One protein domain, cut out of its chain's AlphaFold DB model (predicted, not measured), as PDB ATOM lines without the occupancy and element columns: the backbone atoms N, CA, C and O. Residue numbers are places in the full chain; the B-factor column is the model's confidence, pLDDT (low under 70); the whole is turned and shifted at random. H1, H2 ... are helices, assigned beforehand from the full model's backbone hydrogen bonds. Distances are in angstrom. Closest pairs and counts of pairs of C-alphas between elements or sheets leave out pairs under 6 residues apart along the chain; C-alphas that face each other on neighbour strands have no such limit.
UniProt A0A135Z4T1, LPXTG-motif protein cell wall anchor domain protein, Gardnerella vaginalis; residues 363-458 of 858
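What this domain is: This is residues 363 to 458 of the 858 residues of the protein "LPXTG-motif protein cell wall anchor domain protein" of Gardnerella vaginalis (UniProt A0A135Z4T1). The model is a slender rod of near-parallel helices, with one long helix, H3, as its spine: H1 and H2 pack on the first part of H3 as an up-and-down bundle of three, and H4 and H5 pack on its second part. H1 and H5 follow one another along the rod, running the same way as H3, while H2 and H4 run against it. The printed part has 96 residues with five named helices, H1 to H5 in chain order, and no named strand; the class is all helix. The whole is loose, with a radius of gyration of the C-alphas of 15.9 A, and spans 55 by 20 by 16 A.

How they stand to each other: H1, residues 363 to 378, and H2, residues 382 to 394, form a helical hairpin at a shallow tilt of 10 degrees; their closest C-alphas, of Lys 368 and Ala 392, are 6.4 A apart. H3, residues 397 to 421, is the hub and touches the four other helices. With residues 400 to 407 alone it touches H2, in a hairpin at 19 degrees, the closest C-alphas being those of Ala 392 and Val 400, 6.0 A apart. With residues 397 to 408 alone it touches H1, the same way at 9 degrees; the C-alphas of Lys 368 and Ser 397 are closest, at 5.3 A. H4, residues 425 to 432, runs opposite to H3 at 7 degrees in another hairpin, touching residues 412 to 420 of H3 alone, with the C-alphas of Ala 416 and Ala 428 closest at 4.3 A. H5, residues 439 to 457, forms a hairpin with H4 at 4 degrees, with the C-alphas of Ile 431 and Leu 442 closest at 6.4 A. H5 touches H3 through its residues 439 to 446 alone, the same way at 4 degrees; the closest C-alphas, of Ala 419 and Leu 446, are 6.5 A apart. H1 and H5 are close but not clearly touching, with the C-alphas of Phe 378 and Leu 439 closest at 5.8 A. H1 and H4, H2 and H4, and H2 and H5 are apart. In H1, H3, H4 and H5 every O i to N i+4 pair is within hydrogen-bond range; in H2, 8 of 9 are.

Where its parts are: H1 begins at C-alpha 363, (-30.853, 63.941, 98.025), and is 22.4 A long; H2 is 19.6 A long. H3 runs 36.3 A from C-alpha 397 at (-21.397, 63.568, 97.245) to C-alpha 421 at (5.834, 41.402, 106.359). H4 is 10.5 A long, and H5, 27.0 A long, ends at C-alpha 457, (6.556, 26.823, 113.660).

The domain as a whole: The C-alphas farthest apart are those of Lys 363 and Asn 458, 56.3 A. The printed part has no cut. The links from H1 to H2, H2 to H3 and H3 to H4 are tight, and H4 to H5 is short. The mean pLDDT of the printed part is 84.4; residues 452 to 458 are under 70.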
ATOM      1  N   LYS A 363     -31.416  65.180  98.588       88.81
ATOM      2  CA  LYS A 363     -30.853  63.941  98.025       88.81
ATOM      3  C   LYS A 363     -29.331  63.886  98.150       88.81
ATOM      4  O   LYS A 363     -28.797  62.833  98.497       88.81
ATOM      5  N   ASP A 364     -28.627  64.983  97.876       87.50
ATOM      6  CA  ASP A 364     -27.167  65.040  98.014       87.50
ATOM      7  C   ASP A 364     -26.735  64.865  99.478       87.50
ATOM      8  O   ASP A 364     -25.819  64.087  99.760       87.50
ATOM      9  N   LYS A 365     -27.455  65.482 100.425       89.56
ATOM     10  CA  LYS A 365     -27.244  65.263 101.862       89.56
ATOM     11  C   LYS A 365     -27.447  63.796 102.252       89.56
ATOM     12  O   LYS A 365     -26.574  63.216 102.890       89.56
ATOM     13  N   ALA A 366     -28.546  63.171 101.827       90.88
ATOM     14  CA  ALA A 366     -28.809  61.760 102.114       90.88
ATOM     15  C   ALA A 366     -27.723  60.833 101.535       90.88
ATOM     16  O   ALA A 366     -27.305  59.876 102.187       90.88
ATOM     17  N   ARG A 367     -27.217  61.135 100.330       91.88
ATOM     18  CA  ARG A 367     -26.094  60.401  99.723       91.88
ATOM     19  C   ARG A 367     -24.808  60.552 100.527       91.88
ATOM     20  O   ARG A 367     -24.121  59.558 100.739       91.88
ATOM     21  N   LYS A 368     -24.484  61.761 100.991       91.62
ATOM     22  CA  LYS A 368     -23.328  61.995 101.871       91.62
ATOM     23  C   LYS A 368     -23.447  61.192 103.158       91.62
ATOM     24  O   LYS A 368     -22.520  60.460 103.486       91.62
ATOM     25  N   ASP A 369     -24.596  61.260 103.826       91.81
ATOM     26  CA  ASP A 369     -24.851  60.525 105.069       91.81
ATOM     27  C   ASP A 369     -24.709  58.999 104.854       91.81
ATOM     28  O   ASP A 369     -24.092  58.306 105.668       91.81
ATOM     29  N   ALA A 370     -25.172  58.469 103.713       93.62
ATOM     30  CA  ALA A 370     -24.999  57.061 103.346       93.62
ATOM     31  C   ALA A 370     -23.529  56.665 103.099       93.62
ATOM     32  O   ALA A 370     -23.106  55.601 103.550       93.62
ATOM     33  N   LEU A 371     -22.739  57.516 102.433       93.88
ATOM     34  CA  LEU A 371     -21.303  57.287 102.216       93.88
ATOM     35  C   LEU A 371     -20.525  57.283 103.540       93.88
ATOM     36  O   LEU A 371     -19.627  56.467 103.737       93.88
ATOM     37  N   ILE A 372     -20.893  58.159 104.477       93.56
ATOM     38  CA  ILE A 372     -20.322  58.152 105.828       93.56
ATOM     39  C   ILE A 372     -20.667  56.845 106.559       93.56
ATOM     40  O   ILE A 372     -19.780  56.212 107.131       93.56
ATOM     41  N   ALA A 373     -21.921  56.392 106.494       94.06
ATOM     42  CA  ALA A 373     -22.327  55.119 107.092       94.06
ATOM     43  C   ALA A 373     -21.611  53.914 106.447       94.06
ATOM     44  O   ALA A 373     -21.292  52.933 107.120       94.06
ATOM     45  N   GLU A 374     -21.328  53.975 105.147       92.19
ATOM     46  CA  GLU A 374     -20.539  52.966 104.444       92.19
ATOM     47  C   GLU A 374     -19.084  52.924 104.936       92.19
ATOM     48  O   GLU A 374     -18.547  51.838 105.167       92.19
ATOM     49  N   ALA A 375     -18.465  54.086 105.163       91.44
ATOM     50  CA  ALA A 375     -17.133  54.198 105.759       91.44
ATOM     51  C   ALA A 375     -17.064  53.547 107.153       91.44
ATOM     52  O   ALA A 375     -16.130  52.795 107.453       91.44
ATOM     53  N   GLU A 376     -18.084  53.796 107.981       92.56
ATOM     54  CA  GLU A 376     -18.237  53.212 109.317       92.56
ATOM     55  C   GLU A 376     -18.417  51.686 109.248       92.56
ATOM     56  O   GLU A 376     -17.710  50.949 109.936       92.56
ATOM     57  N   ARG A 377     -19.291  51.187 108.361       88.69
ATOM     58  CA  ARG A 377     -19.521  49.742 108.159       88.69
ATOM     59  C   ARG A 377     -18.303  49.003 107.622       88.69
ATOM     60  O   ARG A 377     -18.079  47.849 107.984       88.69
ATOM     61  N   PHE A 378     -17.521  49.642 106.754       89.50
ATOM     62  CA  PHE A 378     -16.280  49.057 106.258       89.50
ATOM     63  C   PHE A 378     -15.246  48.887 107.381       89.50
ATOM     64  O   PHE A 378     -14.428  47.967 107.318       89.50
ATOM     65  N   GLY A 379     -15.317  49.720 108.426       86.62
ATOM     66  CA  GLY A 379     -14.423  49.685 109.582       86.62
ATOM     67  C   GLY A 379     -13.198  50.585 109.430       86.62
ATOM     68  O   GLY A 379     -12.124  50.237 109.931       86.62
ATOM     69  N   LEU A 380     -13.327  51.712 108.716       88.19
ATOM     70  CA  LEU A 380     -12.247  52.697 108.612       88.19
ATOM     71  C   LEU A 380     -11.906  53.315 109.986       88.19
ATOM     72  O   LEU A 380     -12.772  53.411 110.858       88.19
ATOM     73  N   PRO A 381     -10.652  53.755 110.199       85.06
ATOM     74  CA  PRO A 381     -10.260  54.454 111.420       85.06
ATOM     75  C   PRO A 381     -11.099  55.718 111.674       85.06
ATOM     76  O   PRO A 381     -11.419  56.463 110.746       85.06
ATOM     77  N   LYS A 382     -11.414  55.998 112.945       88.44
ATOM     78  CA  LYS A 382     -12.292  57.115 113.343       88.44
ATOM     79  C   LYS A 382     -11.817  58.480 112.820       88.44
ATOM     80  O   LYS A 382     -12.624  59.244 112.308       88.44
ATOM     81  N   ASN A 383     -10.513  58.751 112.863       85.38
ATOM     82  CA  ASN A 383      -9.912  59.983 112.333       85.38
ATOM     83  C   ASN A 383     -10.140  60.173 110.819       85.38
ATOM     84  O   ASN A 383     -10.311  61.301 110.357       85.38
ATOM     85  N   VAL A 384     -10.169  59.083 110.047       87.06
ATOM     86  CA  VAL A 384     -10.460  59.118 108.604       87.06
ATOM     87  C   VAL A 384     -11.941  59.414 108.367       87.06
ATOM     88  O   VAL A 384     -12.276  60.216 107.499       87.06
ATOM     89  N   ILE A 385     -12.827  58.818 109.168       89.25
ATOM     90  CA  ILE A 385     -14.276  59.049 109.092       89.25
ATOM     91  C   ILE A 385     -14.617  60.498 109.460       89.25
ATOM     92  O   ILE A 385     -15.400  61.132 108.755       89.25
ATOM     93  N   ASP A 386     -14.006  61.046 110.509       90.50
ATOM     94  CA  ASP A 386     -14.211  62.441 110.918       90.50
ATOM     95  C   ASP A 386     -13.725  63.418 109.831       90.50
ATOM     96  O   ASP A 386     -14.441  64.353 109.468       90.50
ATOM     97  N   SER A 387     -12.581  63.131 109.196       87.44
ATOM     98  CA  SER A 387     -12.087  63.907 108.046       87.44
ATOM     99  C   SER A 387     -13.041  63.843 106.843       87.44
ATOM    100  O   SER A 387     -13.247  64.840 106.149       87.44
ATOM    101  N   LEU A 388     -13.659  62.681 106.598       90.31
ATOM    102  CA  LEU A 388     -14.648  62.501 105.533       90.31
ATOM    103  C   LEU A 388     -15.946  63.272 105.832       90.31
ATOM    104  O   LEU A 388     -16.512  63.881 104.923       90.31
ATOM    105  N   LYS A 389     -16.385  63.298 107.101       92.56
ATOM    106  CA  LYS A 389     -17.526  64.106 107.572       92.56
ATOM    107  C   LYS A 389     -17.271  65.599 107.365       92.56
ATOM    108  O   LYS A 389     -18.150  66.296 106.864       92.56
ATOM    109  N   ASP A 390     -16.076  66.085 107.692       91.94
ATOM    110  CA  ASP A 390     -15.706  67.486 107.469       91.94
ATOM    111  C   ASP A 390     -15.624  67.838 105.981       91.94
ATOM    112  O   ASP A 390     -16.146  68.871 105.559       91.94
ATOM    113  N   TYR A 391     -15.060  66.955 105.157       87.88
ATOM    114  CA  TYR A 391     -15.015  67.139 103.707       87.88
ATOM    115  C   TYR A 391     -16.422  67.189 103.079       87.88
ATOM    116  O   TYR A 391     -16.695  68.022 102.210       87.88
ATOM    117  N   ALA A 392     -17.350  66.354 103.561       89.50
ATOM    118  CA  ALA A 392     -18.733  66.295 103.085       89.50
ATOM    119  C   ALA A 392     -19.560  67.563 103.378       89.50
ATOM    120  O   ALA A 392     -20.555  67.804 102.688       89.50
ATOM    121  N   LYS A 393     -19.148  68.405 104.341       88.50
ATOM    122  CA  LYS A 393     -19.809  69.694 104.632       88.50
ATOM    123  C   LYS A 393     -19.698  70.690 103.477       88.50
ATOM    124  O   LYS A 393     -20.601  71.497 103.290       88.50
ATOM    125  N   TYR A 394     -18.610  70.634 102.706       84.62
ATOM    126  CA  TYR A 394     -18.268  71.666 101.717       84.62
ATOM    127  C   TYR A 394     -18.182  71.155 100.275       84.62
ATOM    128  O   TYR A 394     -18.042  71.952  99.349       84.62
ATOM    129  N   LYS A 395     -18.207  69.835 100.064       88.31
ATOM    130  CA  LYS A 395     -18.046  69.207  98.743       88.31
ATOM    131  C   LYS A 395     -19.249  68.351  98.384       88.31
ATOM    132  O   LYS A 395     -19.995  67.939  99.261       88.31
ATOM    133  N   GLU A 396     -19.452  68.100  97.096       86.44
ATOM    134  CA  GLU A 396     -20.551  67.272  96.582       86.44
ATOM    135  C   GLU A 396     -20.345  65.781  96.887       86.44
ATOM    136  O   GLU A 396     -19.208  65.311  97.015       86.44
ATOM    137  N   SER A 397     -21.438  65.011  96.948       87.50
ATOM    138  CA  SER A 397     -21.397  63.568  97.245       87.50
ATOM    139  C   SER A 397     -20.463  62.767  96.325       87.50
ATOM    140  O   SER A 397     -19.812  61.831  96.784       87.50
ATOM    141  N   ALA A 398     -20.314  63.157  95.055       87.31
ATOM    142  CA  ALA A 398     -19.414  62.490  94.110       87.31
ATOM    143  C   ALA A 398     -17.927  62.605  94.499       87.31
ATOM    144  O   ALA A 398     -17.161  61.654  94.324       87.31
ATOM    145  N   ALA A 399     -17.508  63.751  95.043       87.19
ATOM    146  CA  ALA A 399     -16.142  63.940  95.523       87.19
ATOM    147  C   ALA A 399     -15.893  63.135  96.808       87.19
ATOM    148  O   ALA A 399     -14.852  62.490  96.941       87.19
ATOM    149  N   VAL A 400     -16.878  63.114  97.715       89.69
ATOM    150  CA  VAL A 400     -16.842  62.314  98.952       89.69
ATOM    151  C   VAL A 400     -16.718  60.818  98.631       89.69
ATOM    152  O   VAL A 400     -15.893  60.132  99.229       89.69
ATOM    153  N   ALA A 401     -17.463  60.320  97.639       91.75
ATOM    154  CA  ALA A 401     -17.414  58.919  97.217       91.75
ATOM    155  C   ALA A 401     -16.029  58.502  96.691       91.75
ATOM    156  O   ALA A 401     -15.513  57.449  97.064       91.75
ATOM    157  N   LYS A 402     -15.389  59.345  95.867       90.94
ATOM    158  CA  LYS A 402     -14.027  59.081  95.370       90.94
ATOM    159  C   LYS A 402     -13.011  58.993  96.510       90.94
ATOM    160  O   LYS A 402     -12.164  58.102  96.498       90.94
ATOM    161  N   LEU A 403     -13.104  59.897  97.485       88.50
ATOM    162  CA  LEU A 403     -12.202  59.913  98.636       88.50
ATOM    163  C   LEU A 403     -12.404  58.680  99.531       88.50
ATOM    164  O   LEU A 403     -11.430  58.088  99.987       88.50
ATOM    165  N   LEU A 404     -13.657  58.258  99.731       90.88
ATOM    166  CA  LEU A 404     -13.980  57.034 100.461       90.88
ATOM    167  C   LEU A 404     -13.346  55.798  99.808       90.88
ATOM    168  O   LEU A 404     -12.688  55.017 100.492       90.88
ATOM    169  N   GLU A 405     -13.494  55.632  98.492       88.94
ATOM    170  CA  GLU A 405     -12.901  54.500  97.767       88.94
ATOM    171  C   GLU A 405     -11.369  54.482  97.858       88.94
ATOM    172  O   GLU A 405     -10.763  53.433  98.090       88.94
ATOM    173  N   GLN A 406     -10.728  55.649  97.763       87.62
ATOM    174  CA  GLN A 406      -9.285  55.770  97.986       87.62
ATOM    175  C   GLN A 406      -8.895  55.363  99.415       87.62
ATOM    176  O   GLN A 406      -7.940  54.605  99.594       87.62
ATOM    177  N   GLY A 407      -9.658  55.807 100.420       86.75
ATOM    178  CA  GLY A 407      -9.445  55.447 101.823       86.75
ATOM    179  C   GLY A 407      -9.580  53.944 102.084       86.75
ATOM    180  O   GLY A 407      -8.730  53.359 102.758       86.75
ATOM    181  N   LYS A 408     -10.591  53.289 101.499       88.62
ATOM    182  CA  LYS A 408     -10.760  51.828 101.578       88.62
ATOM    183  C   LYS A 408      -9.579  51.089 100.951       88.62
ATOM    184  O   LYS A 408      -9.026  50.190 101.581       88.62
ATOM    185  N   LYS A 409      -9.156  51.489  99.746       88.56
ATOM    186  CA  LYS A 409      -8.023  50.865  99.044       88.56
ATOM    187  C   LYS A 409      -6.720  50.993  99.839       88.56
ATOM    188  O   LYS A 409      -5.985  50.017  99.955       88.56
ATOM    189  N   ALA A 410      -6.458  52.164 100.418       88.06
ATOM    190  CA  ALA A 410      -5.282  52.385 101.256       88.06
ATOM    191  C   ALA A 410      -5.289  51.495 102.511       88.06
ATOM    192  O   ALA A 410      -4.272  50.885 102.830       88.06
ATOM    193  N   ALA A 411      -6.440  51.361 103.181       87.62
ATOM    194  CA  ALA A 411      -6.575  50.508 104.363       87.62
ATOM    195  C   ALA A 411      -6.390  49.010 104.047       87.62
ATOM    196  O   ALA A 411      -5.788  48.284 104.839       87.62
ATOM    197  N   ILE A 412      -6.882  48.547 102.891       89.19
ATOM    198  CA  ILE A 412      -6.663  47.173 102.407       89.19
ATOM    199  C   ILE A 412      -5.176  46.936 102.124       89.19
ATOM    200  O   ILE A 412      -4.624  45.931 102.567       89.19
ATOM    201  N   GLU A 413      -4.514  47.865 101.433       90.44
ATOM    202  CA  GLU A 413      -3.092  47.738 101.100       90.44
ATOM    203  C   GLU A 413      -2.204  47.742 102.354       90.44
ATOM    204  O   GLU A 413      -1.235  46.991 102.425       90.44
ATOM    205  N   GLU A 414      -2.543  48.530 103.378       89.56
ATOM    206  CA  GLU A 414      -1.819  48.511 104.655       89.56
ATOM    207  C   GLU A 414      -1.921  47.143 105.355       89.56
ATOM    208  O   GLU A 414      -0.932  46.657 105.905       89.56
ATOM    209  N   LEU A 415      -3.090  46.492 105.318       88.06
ATOM    210  CA  LEU A 415      -3.253  45.132 105.850       88.06
ATOM    211  C   LEU A 415      -2.514  44.086 105.019       88.06
ATOM    212  O   LEU A 415      -1.887  43.199 105.591       88.06
ATOM    213  N   ALA A 416      -2.560  44.193 103.692       89.19
ATOM    214  CA  ALA A 416      -1.823  43.288 102.818       89.19
ATOM    215  C   ALA A 416      -0.309  43.386 103.058       89.19
ATOM    216  O   ALA A 416       0.362  42.365 103.154       89.19
ATOM    217  N   LYS A 417       0.222  44.600 103.258       92.56
ATOM    218  CA  LYS A 417       1.634  44.806 103.618       92.56
ATOM    219  C   LYS A 417       2.010  44.185 104.961       92.56
ATOM    220  O   LYS A 417       3.124  43.689 105.088       92.56
ATOM    221  N   LYS A 418       1.108  44.189 105.952       89.69
ATOM    222  CA  LYS A 418       1.326  43.471 107.223       89.69
ATOM    223  C   LYS A 418       1.399  41.963 106.994       89.69
ATOM    224  O   LYS A 418       2.325  41.336 107.482       89.69
ATOM    225  N   ALA A 419       0.495  41.414 106.184       86.88
ATOM    226  CA  ALA A 419       0.537  40.004 105.806       86.88
ATOM    227  C   ALA A 419       1.844  39.633 105.075       86.88
ATOM    228  O   ALA A 419       2.455  38.621 105.403       86.88
ATOM    229  N   ASP A 420       2.309  40.466 104.137       87.88
ATOM    230  CA  ASP A 420       3.588  40.259 103.441       87.88
ATOM    231  C   ASP A 420       4.795  40.351 104.384       87.88
ATOM    232  O   ASP A 420       5.721  39.555 104.260       87.88
ATOM    233  N   ALA A 421       4.784  41.283 105.342       88.62
ATOM    234  CA  ALA A 421       5.834  41.402 106.359       88.62
ATOM    235  C   ALA A 421       5.897  40.184 107.299       88.62
ATOM    236  O   ALA A 421       6.928  39.938 107.920       88.62
ATOM    237  N   GLU A 422       4.809  39.418 107.387       83.38
ATOM    238  CA  GLU A 422       4.732  38.152 108.113       83.38
ATOM    239  C   GLU A 422       4.886  36.929 107.190       83.38
ATOM    240  O   GLU A 422       4.507  35.822 107.568       83.38
ATOM    241  N   ASP A 423       5.444  37.088 105.984       82.69
ATOM    242  CA  ASP A 423       5.617  36.059 104.937       82.69
ATOM    243  C   ASP A 423       4.322  35.316 104.538       82.69
ATOM    244  O   ASP A 423       4.356  34.186 104.047       82.69
ATOM    245  N   LEU A 424       3.149  35.916 104.753       81.94
ATOM    246  CA  LEU A 424       1.845  35.345 104.402       81.94
ATOM    247  C   LEU A 424       1.400  35.814 103.005       81.94
ATOM    248  O   LEU A 424       0.289  36.317 102.832       81.94
ATOM    249  N   HIS A 425       2.248  35.637 101.988       81.25
ATOM    250  CA  HIS A 425       2.044  36.199 100.641       81.25
ATOM    251  C   HIS A 425       0.715  35.804  99.977       81.25
ATOM    252  O   HIS A 425       0.058  36.626  99.336       81.25
ATOM    253  N   PHE A 426       0.264  34.558 100.164       77.19
ATOM    254  CA  PHE A 426      -1.041  34.115  99.664       77.19
ATOM    255  C   PHE A 426      -2.196  34.909 100.301       77.19
ATOM    256  O   PHE A 426      -3.115  35.350  99.610       77.19
ATOM    257  N   ILE A 427      -2.122  35.152 101.613       81.31
ATOM    258  CA  ILE A 427      -3.123  35.925 102.356       81.31
ATOM    259  C   ILE A 427      -3.052  37.404 101.973       81.31
ATOM    260  O   ILE A 427      -4.094  38.026 101.785       81.31
ATOM    261  N   ALA A 428      -1.853  37.957 101.774       82.75
ATOM    262  CA  ALA A 428      -1.672  39.319 101.279       82.75
ATOM    263  C   ALA A 428      -2.352  39.524  99.915       82.75
ATOM    264  O   ALA A 428      -3.104  40.485  99.732       82.75
ATOM    265  N   ASN A 429      -2.171  38.588  98.978       82.38
ATOM    266  CA  ASN A 429      -2.832  38.622  97.670       82.38
ATOM    267  C   ASN A 429      -4.355  38.469  97.777       82.38
ATOM    268  O   ASN A 429      -5.097  39.191  97.107       82.38
ATOM    269  N   LEU A 430      -4.837  37.588  98.657       81.94
ATOM    270  CA  LEU A 430      -6.269  37.433  98.914       81.94
ATOM    271  C   LEU A 430      -6.890  38.714  99.503       81.94
ATOM    272  O   LEU A 430      -7.988  39.108  99.105       81.94
ATOM    273  N   ILE A 431      -6.172  39.404 100.397       87.75
ATOM    274  CA  ILE A 431      -6.579  40.697 100.964       87.75
ATOM    275  C   ILE A 431      -6.633  41.774  99.872       87.75
ATOM    276  O   ILE A 431      -7.654  42.453  99.761       87.75
ATOM    277  N   ARG A 432      -5.599  41.904  99.025       87.50
ATOM    278  CA  ARG A 432      -5.573  42.886  97.916       87.50
ATOM    279  C   ARG A 432      -6.713  42.689  96.919       87.50
ATOM    280  O   ARG A 432      -7.299  43.665  96.452       87.50
ATOM    281  N   ASN A 433      -7.046  41.437  96.617       83.44
ATOM    282  CA  ASN A 433      -8.085  41.087  95.650       83.44
ATOM    283  C   ASN A 433      -9.507  41.111  96.237       83.44
ATOM    284  O   ASN A 433     -10.490  40.932  95.511       83.44
ATOM    285  N   SER A 434      -9.652  41.363  97.541       79.94
ATOM    286  CA  SER A 434     -10.953  41.424  98.195       79.94
ATOM    287  C   SER A 434     -11.714  42.707  97.842       79.94
ATOM    288  O   SER A 434     -11.392  43.794  98.312       79.94
ATOM    289  N   LYS A 435     -12.807  42.562  97.081       74.81
ATOM    290  CA  LYS A 435     -13.674  43.682  96.660       74.81
ATOM    291  C   LYS A 435     -14.858  43.968  97.591       74.81
ATOM    292  O   LYS A 435     -15.423  45.053  97.531       74.81
ATOM    293  N   LYS A 436     -15.291  42.985  98.391       74.62
ATOM    294  CA  LYS A 436     -16.551  43.052  99.166       74.62
ATOM    295  C   LYS A 436     -16.390  42.813 100.669       74.62
ATOM    296  O   LYS A 436     -17.341  43.036 101.412       74.62
ATOM    297  N   SER A 437     -15.231  42.339 101.122       81.06
ATOM    298  CA  SER A 437     -15.018  42.042 102.540       81.06
ATOM    299  C   SER A 437     -14.786  43.322 103.336       81.06
ATOM    300  O   SER A 437     -14.127  44.247 102.863       81.06
ATOM    301  N   THR A 438     -15.304  43.367 104.563       86.44
ATOM    302  CA  THR A 438     -15.040  44.468 105.494       86.44
ATOM    303  C   THR A 438     -13.604  44.411 106.004       86.44
ATOM    304  O   THR A 438     -12.992  43.340 106.064       86.44
ATOM    305  N   LEU A 439     -13.069  45.552 106.446       87.06
ATOM    306  CA  LEU A 439     -11.722  45.616 107.008       87.06
ATOM    307  C   LEU A 439     -11.578  44.706 108.239       87.06
ATOM    308  O   LEU A 439     -10.531  44.104 108.449       87.06
ATOM    309  N   THR A 440     -12.643  44.560 109.032       83.69
ATOM    310  CA  THR A 440     -12.686  43.649 110.185       83.69
ATOM    311  C   THR A 440     -12.563  42.184 109.772       83.69
ATOM    312  O   THR A 440     -11.790  41.448 110.380       83.69
ATOM    313  N   ALA A 441     -13.277  41.752 108.727       78.06
ATOM    314  CA  ALA A 441     -13.172  40.381 108.227       78.06
ATOM    315  C   ALA A 441     -11.757  40.085 107.703       78.06
ATOM    316  O   ALA A 441     -11.201  39.030 107.998       78.06
ATOM    317  N   LEU A 442     -11.147  41.046 107.002       84.62
ATOM    318  CA  LEU A 442      -9.774  40.927 106.500       84.62
ATOM    319  C   LEU A 442      -8.737  40.892 107.633       84.62
ATOM    320  O   LEU A 442      -7.799  40.103 107.575       84.62
ATOM    321  N   LYS A 443      -8.929  41.680 108.698       86.56
ATOM    322  CA  LYS A 443      -8.100  41.612 109.915       86.56
ATOM    323  C   LYS A 443      -8.207  40.258 110.613       86.56
ATOM    324  O   LYS A 443      -7.197  39.731 111.064       86.56
ATOM    325  N   ASN A 444      -9.412  39.696 110.700       84.94
ATOM    326  CA  ASN A 444      -9.620  38.379 111.301       84.94
ATOM    327  C   ASN A 444      -8.972  37.268 110.467       84.94
ATOM    328  O   ASN A 444      -8.338  36.393 111.043       84.94
ATOM    329  N   LEU A 445      -9.081  37.340 109.134       80.31
ATOM    330  CA  LEU A 445      -8.416  36.415 108.214       80.31
ATOM    331  C   LEU A 445      -6.895  36.437 108.400       80.31
ATOM    332  O   LEU A 445      -6.280  35.381 108.516       80.31
ATOM    333  N   LEU A 446      -6.304  37.636 108.456       83.19
ATOM    334  CA  LEU A 446      -4.879  37.795 108.729       83.19
ATOM    335  C   LEU A 446      -4.525  37.163 110.082       83.19
ATOM    336  O   LEU A 446      -3.710  36.253 110.124       83.19
ATOM    337  N   LYS A 447      -5.228  37.533 111.158       84.25
ATOM    338  CA  LYS A 447      -4.998  36.983 112.502       84.25
ATOM    339  C   LYS A 447      -5.091  35.451 112.555       84.25
ATOM    340  O   LYS A 447      -4.291  34.814 113.232       84.25
ATOM    341  N   GLU A 448      -6.062  34.843 111.875       76.81
ATOM    342  CA  GLU A 448      -6.209  33.382 111.824       76.81
ATOM    343  C   GLU A 448      -5.041  32.721 111.076       76.81
ATOM    344  O   GLU A 448      -4.524  31.696 111.524       76.81
ATOM    345  N   ALA A 449      -4.568  33.338 109.992       74.50
ATOM    346  CA  ALA A 449      -3.390  32.876 109.265       74.50
ATOM    347  C   ALA A 449      -2.092  33.022 110.082       74.50
ATOM    348  O   ALA A 449      -1.264  32.111 110.077       74.50
ATOM    349  N   GLU A 450      -1.930  34.112 110.835       79.62
ATOM    350  CA  GLU A 450      -0.805  34.303 111.761       79.62
ATOM    351  C   GLU A 450      -0.799  33.231 112.859       79.62
ATOM    352  O   GLU A 450       0.241  32.639 113.154       79.62
ATOM    353  N   ILE A 451      -1.968  32.940 113.444       73.62
ATOM    354  CA  ILE A 451      -2.141  31.870 114.435       73.62
ATOM    355  C   ILE A 451      -1.750  30.522 113.818       73.62
ATOM    356  O   ILE A 451      -0.954  29.787 114.404       73.62
ATOM    357  N   ALA A 452      -2.230  30.216 112.611       67.94
ATOM    358  CA  ALA A 452      -1.882  28.983 111.909       67.94
ATOM    359  C   ALA A 452      -0.369  28.861 111.635       67.94
ATOM    360  O   ALA A 452       0.201  27.802 111.899       67.94
ATOM    361  N   LYS A 453       0.303  29.943 111.204       66.94
ATOM    362  CA  LYS A 453       1.768  29.981 111.009       66.94
ATOM    363  C   LYS A 453       2.527  29.752 112.324       66.94
ATOM    364  O   LYS A 453       3.545  29.061 112.355       66.94
ATOM    365  N   ARG A 454       2.029  30.296 113.440       59.31
ATOM    366  CA  ARG A 454       2.607  30.053 114.773       59.31
ATOM    367  C   ARG A 454       2.448  28.596 115.208       59.31
ATOM    368  O   ARG A 454       3.374  28.056 115.799       59.31
ATOM    369  N   HIS A 455       1.344  27.931 114.864       50.56
ATOM    370  CA  HIS A 455       1.155  26.505 115.155       50.56
ATOM    371  C   HIS A 455       2.034  25.576 114.304       50.56
ATOM    372  O   HIS A 455       2.411  24.512 114.786       50.56
ATOM    373  N   THR A 456       2.419  25.963 113.081       48.59
ATOM    374  CA  THR A 456       3.362  25.175 112.261       48.59
ATOM    375  C   THR A 456       4.821  25.358 112.684       48.59
ATOM    376  O   THR A 456       5.601  24.416 112.585       48.59
ATOM    377  N   ASN A 457       5.190  26.537 113.195       45.41
ATOM    378  CA  ASN A 457       6.556  26.823 113.660       45.41
ATOM    379  C   ASN A 457       6.811  26.402 115.116       45.41
ATOM    380  O   ASN A 457       7.962  26.358 115.546       45.41
ATOM    381  N   ASN A 458       5.757  26.087 115.869       40.91
ATOM    382  CA  ASN A 458       5.830  25.754 117.285       40.91
ATOM    383  C   ASN A 458       5.294  24.338 117.541       40.91
ATOM    384  O   ASN A 458       4.346  24.138 118.297       40.91
TER     385      ASN A 458